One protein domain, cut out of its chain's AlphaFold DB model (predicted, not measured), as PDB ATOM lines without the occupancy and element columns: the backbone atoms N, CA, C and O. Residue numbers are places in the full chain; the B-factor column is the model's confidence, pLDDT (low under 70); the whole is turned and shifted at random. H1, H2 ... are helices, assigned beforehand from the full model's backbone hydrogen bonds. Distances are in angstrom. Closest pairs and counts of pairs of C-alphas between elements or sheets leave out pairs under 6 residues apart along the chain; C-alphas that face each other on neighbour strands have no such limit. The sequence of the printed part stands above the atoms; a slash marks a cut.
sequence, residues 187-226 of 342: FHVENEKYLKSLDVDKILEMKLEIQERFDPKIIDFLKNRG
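AT A GLANCE: This is residues 187 to 226 of the 342 residues of the protein "RPAP1_N domain-containing protein" of Caenorhabditis remanei (UniProt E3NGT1). Three helices make an open, flat U: H2, the longest at 14 residues, is the base, and H1 and H3 are the two arms, one at each end of H2, with the space between them empty. The printed part has 40 residues, with three named helices in the order H1, H2, H3 and no named strand, in the all helix class. It is loose, with a radius of gyration of the C-alphas of 12.1 A and spans of 29 by 22 by 12 A.

HOW THE PARTS SIT: H2, residues 200 to 213, touches no helix. H3, residues 216 to 225, is close to H2 but not clearly touching; their closest C-alphas, of Gln 211 and Ile 219, are 7.7 A apart. H2 and H3 run opposite ways at a steep tilt of 62 degrees. H1, residues 187 to 197, is only just apart from H2, at 8.2 A between closest C-alphas. H1 and H3 are apart. In H1, H2 and H3 every O i to N i+4 pair is within hydrogen-bond range.

IN THESE COORDINATES: H2 is 20.1 A long, from C-alpha 200 at (-10.990, 41.191, 36.611). H1 is 15.2 A long, from C-alpha 187 at (0.587, 47.443, 53.843). H3 is 14.0 A long and ends at C-alpha 225 at (9.645, 31.062, 45.140).

THE WHOLE: The two C-alphas farthest apart, of Ser 197 and Lys 217, are 29.4 A apart. The printed part has no cut, and both links are tight. Mean pLDDT of the printed part is 89.3; residue 226 is under 70.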
ATOM      1  N   PHE A 187       0.682  47.338  55.299       79.62
ATOM      2  CA  PHE A 187       0.587  47.443  53.843       79.62
ATOM      3  C   PHE A 187       0.124  46.142  53.165       79.62
ATOM      4  O   PHE A 187      -0.356  46.176  52.030       79.62
ATOM      5  N   HIS A 188       0.273  44.973  53.800       85.12
ATOM      6  CA  HIS A 188      -0.222  43.723  53.223       85.12
ATOM      7  C   HIS A 188      -1.750  43.714  53.111       85.12
ATOM      8  O   HIS A 188      -2.285  43.308  52.077       85.12
ATOM      9  N   VAL A 189      -2.445  44.207  54.138       85.94
ATOM     10  CA  VAL A 189      -3.913  44.228  54.196       85.94
ATOM     11  C   VAL A 189      -4.480  45.256  53.217       85.94
ATOM     12  O   VAL A 189      -5.430  44.961  52.487       85.94
ATOM     13  N   GLU A 190      -3.853  46.430  53.132       86.38
ATOM     14  CA  GLU A 190      -4.216  47.476  52.171       86.38
ATOM     15  C   GLU A 190      -4.053  46.993  50.723       86.38
ATOM     16  O   GLU A 190      -4.972  47.114  49.909       86.38
ATOM     17  N   ASN A 191      -2.924  46.347  50.412       88.50
ATOM     18  CA  ASN A 191      -2.676  45.789  49.084       88.50
ATOM     19  C   ASN A 191      -3.698  44.709  48.711       88.50
ATOM     20  O   ASN A 191      -4.160  44.662  47.573       88.50
ATOM     21  N   GLU A 192      -4.094  43.847  49.650       88.00
ATOM     22  CA  GLU A 192      -5.163  42.882  49.395       88.00
ATOM     23  C   GLU A 192      -6.510  43.553  49.125       88.00
ATOM     24  O   GLU A 192      -7.249  43.103  48.247       88.00
ATOM     25  N   LYS A 193      -6.846  44.610  49.871       90.19
ATOM     26  CA  LYS A 193      -8.076  45.386  49.671       90.19
ATOM     27  C   LYS A 193      -8.078  46.041  48.290       90.19
ATOM     28  O   LYS A 193      -9.061  45.912  47.561       90.19
ATOM     29  N   TYR A 194      -6.952  46.630  47.891       87.75
ATOM     30  CA  TYR A 194      -6.757  47.193  46.558       87.75
ATOM     31  C   TYR A 194      -6.921  46.129  45.463       87.75
ATOM     32  O   TYR A 194      -7.731  46.295  44.550       87.75
ATOM     33  N   LEU A 195      -6.246  44.984  45.592       87.06
ATOM     34  CA  LEU A 195      -6.354  43.876  44.637       87.06
ATOM     35  C   LEU A 195      -7.770  43.293  44.548       87.06
ATOM     36  O   LEU A 195      -8.167  42.850  43.473       87.06
ATOM     37  N   LYS A 196      -8.533  43.295  45.646       88.94
ATOM     38  CA  LYS A 196      -9.941  42.859  45.670       88.94
ATOM     39  C   LYS A 196     -10.886  43.892  45.049       88.94
ATOM     40  O   LYS A 196     -11.923  43.499  44.524       88.94
ATOM     41  N   SER A 197     -10.546  45.179  45.121       91.00
ATOM     42  CA  SER A 197     -11.335  46.266  44.523       91.00
ATOM     43  C   SER A 197     -11.146  46.405  43.009       91.00
ATOM     44  O   SER A 197     -11.959  47.039  42.346       91.00
ATOM     45  N   LEU A 198     -10.076  45.821  42.463       91.56
ATOM     46  CA  LEU A 198      -9.764  45.864  41.040       91.56
ATOM     47  C   LEU A 198     -10.665  44.930  40.222       91.56
ATOM     48  O   LEU A 198     -10.866  43.766  40.570       91.56
ATOM     49  N   ASP A 199     -11.111  45.424  39.067       92.62
ATOM     50  CA  ASP A 199     -11.854  44.625  38.095       92.62
ATOM     51  C   ASP A 199     -10.997  43.501  37.501       92.62
ATOM     52  O   ASP A 199      -9.790  43.641  37.268       92.62
ATOM     53  N   VAL A 200     -11.647  42.379  37.181       91.94
ATOM     54  CA  VAL A 200     -10.990  41.191  36.611       91.94
ATOM     55  C   VAL A 200     -10.253  41.528  35.313       91.94
ATOM     56  O   VAL A 200      -9.125  41.072  35.118       91.94
ATOM     57  N   ASP A 201     -10.838  42.374  34.464       92.19
ATOM     58  CA  ASP A 201     -10.231  42.796  33.199       92.19
ATOM     59  C   ASP A 201      -8.970  43.635  33.427       92.19
ATOM     60  O   ASP A 201      -7.947  43.412  32.777       92.19
ATOM     61  N   LYS A 202      -8.992  44.528  34.426       93.56
ATOM     62  CA  LYS A 202      -7.820  45.331  34.798       93.56
ATOM     63  C   LYS A 202      -6.694  44.455  35.343       93.56
ATOM     64  O   LYS A 202      -5.522  44.674  35.038       93.56
ATOM     65  N   ILE A 203      -7.037  43.419  36.107       91.88
ATOM     66  CA  ILE A 203      -6.069  42.427  36.592       91.88
ATOM     67  C   ILE A 203      -5.445  41.653  35.423       91.88
ATOM     68  O   ILE A 203      -4.247  41.368  35.450       91.88
ATOM     69  N   LEU A 204      -6.229  41.293  34.405       92.62
ATOM     70  CA  LEU A 204      -5.721  40.605  33.215       92.62
ATOM     71  C   LEU A 204      -4.802  41.505  32.383       92.62
ATOM     72  O   LEU A 204      -3.742  41.044  31.962       92.62
ATOM     73  N   GLU A 205      -5.158  42.777  32.214       95.00
ATOM     74  CA  GLU A 205      -4.320  43.776  31.544       95.00
ATOM     75  C   GLU A 205      -2.953  43.908  32.232       95.00
ATOM     76  O   GLU A 205      -1.917  43.739  31.592       95.00
ATOM     77  N   MET A 206      -2.935  44.091  33.556       93.19
ATOM     78  CA  MET A 206      -1.681  44.182  34.317       93.19
ATOM     79  C   MET A 206      -0.870  42.882  34.263       93.19
ATOM     80  O   MET A 206       0.358  42.909  34.195       93.19
ATOM     81  N   LYS A 207      -1.530  41.717  34.260       90.56
ATOM     82  CA  LYS A 207      -0.844  40.427  34.085       90.56
ATOM     83  C   LYS A 207      -0.165  40.320  32.723       90.56
ATOM     84  O   LYS A 207       0.935  39.773  32.662       90.56
ATOM     85  N   LEU A 208      -0.801  40.812  31.660       93.81
ATOM     86  CA  LEU A 208      -0.210  40.848  30.324       93.81
ATOM     87  C   LEU A 208       0.968  41.822  30.270       93.81
ATOM     88  O   LEU A 208       2.030  41.439  29.789       93.81
ATOM     89  N   GLU A 209       0.830  43.014  30.855       94.06
ATOM     90  CA  GLU A 209       1.927  43.985  30.941       94.06
ATOM     91  C   GLU A 209       3.148  43.404  31.677       94.06
ATOM     92  O   GLU A 209       4.286  43.550  31.230       94.06
ATOM     93  N   ILE A 210       2.928  42.684  32.780       92.56
ATOM     94  CA  ILE A 210       4.007  42.003  33.507       92.56
ATOM     95  C   ILE A 210       4.650  40.915  32.636       92.56
ATOM     96  O   ILE A 210       5.872  40.786  32.631       92.56
ATOM     97  N   GLN A 211       3.865  40.131  31.895       90.69
ATOM     98  CA  GLN A 211       4.405  39.096  31.005       90.69
ATOM     99  C   GLN A 211       5.206  39.665  29.832       90.69
ATOM    100  O   GLN A 211       6.146  39.019  29.382       90.69
ATOM    101  N   GLU A 212       4.849  40.854  29.349       92.81
ATOM    102  CA  GLU A 212       5.567  41.534  28.271       92.81
ATOM    103  C   GLU A 212       6.869  42.181  28.763       92.81
ATOM    104  O   GLU A 212       7.893  42.115  28.084       92.81
ATOM    105  N   ARG A 213       6.850  42.790  29.957       93.62
ATOM    106  CA  ARG A 213       8.003  43.530  30.498       93.62
ATOM    107  C   ARG A 213       9.051  42.650  31.174       93.62
ATOM    108  O   ARG A 213      10.210  43.058  31.247       93.62
ATOM    109  N   PHE A 214       8.665  41.500  31.726       92.38
ATOM    110  CA  PHE A 214       9.564  40.653  32.511       92.38
ATOM    111  C   PHE A 214       9.984  39.391  31.765       92.38
ATOM    112  O   PHE A 214       9.193  38.752  31.075       92.38
ATOM    113  N   ASP A 215      11.224  38.962  32.007       91.56
ATOM    114  CA  ASP A 215      11.713  37.694  31.483       91.56
ATOM    115  C   ASP A 215      10.874  36.519  32.017       91.56
ATOM    116  O   ASP A 215      10.685  36.391  33.236       91.56
ATOM    117  N   PRO A 216      10.463  35.570  31.156       88.62
ATOM    118  CA  PRO A 216       9.646  34.430  31.571       88.62
ATOM    119  C   PRO A 216      10.345  33.573  32.637       88.62
ATOM    120  O   PRO A 216       9.696  33.032  33.528       88.62
ATOM    121  N   LYS A 217      11.685  33.527  32.620       89.06
ATOM    122  CA  LYS A 217      12.491  32.846  33.646       89.06
ATOM    123  C   LYS A 217      12.333  33.473  35.034       89.06
ATOM    124  O   LYS A 217      12.294  32.745  36.023       89.06
ATOM    125  N   ILE A 218      12.244  34.802  35.114       89.81
ATOM    126  CA  ILE A 218      12.040  35.524  36.377       89.81
ATOM    127  C   ILE A 218      10.614  35.291  36.867       89.81
ATOM    128  O   ILE A 218      10.412  35.020  38.048       89.81
ATOM    129  N   ILE A 219       9.633  35.318  35.964       88.38
ATOM    130  CA  ILE A 219       8.233  35.031  36.294       88.38
ATOM    131  C   ILE A 219       8.090  33.610  36.858       88.38
ATOM    132  O   ILE A 219       7.452  33.419  37.894       88.38
ATOM    133  N   ASP A 220       8.707  32.615  36.223       87.81
ATOM    134  CA  ASP A 220       8.666  31.228  36.691       87.81
ATOM    135  C   ASP A 220       9.420  31.043  38.011       87.81
ATOM    136  O   ASP A 220       8.958  30.320  38.897       87.81
ATOM    137  N   PHE A 221      10.538  31.747  38.199       89.19
ATOM    138  CA  PHE A 221      11.225  31.795  39.485       89.19
ATOM    139  C   PHE A 221      10.335  32.389  40.584       89.19
ATOM    140  O   PHE A 221      10.203  31.788  41.648       89.19
ATOM    141  N   LEU A 222       9.674  33.521  40.332       87.81
ATOM    142  CA  LEU A 222       8.779  34.176  41.292       87.81
ATOM    143  C   LEU A 222       7.565  33.304  41.634       87.81
ATOM    144  O   LEU A 222       7.228  33.174  42.811       87.81
ATOM    145  N   LYS A 223       6.961  32.635  40.643       87.56
ATOM    146  CA  LYS A 223       5.882  31.654  40.865       87.56
ATOM    147  C   LYS A 223       6.335  30.498  41.762       87.56
ATOM    148  O   LYS A 223       5.580  30.052  42.624       87.56
ATOM    149  N   ASN A 224       7.565  30.022  41.579       86.12
ATOM    150  CA  ASN A 224       8.109  28.885  42.324       86.12
ATOM    151  C   ASN A 224       8.726  29.268  43.678       86.12
ATOM    152  O   ASN A 224       8.840  28.409  44.556       86.12
ATOM    153  N   ARG A 225       9.060  30.545  43.893       84.44
ATOM    154  CA  ARG A 225       9.645  31.062  45.140       84.44
ATOM    155  C   ARG A 225       8.729  30.863  46.350       84.44
ATOM    156  O   ARG A 225       9.216  30.566  47.431       84.44
ATOM    157  N   GLY A 226       7.410  30.961  46.172       66.31
ATOM    158  CA  GLY A 226       6.437  30.679  47.240       66.31
ATOM    159  C   GLY A 226       6.218  29.184  47.527       66.31
ATOM    160  O   GLY A 226       5.645  28.827  48.556       66.31
TER     161      GLY A 226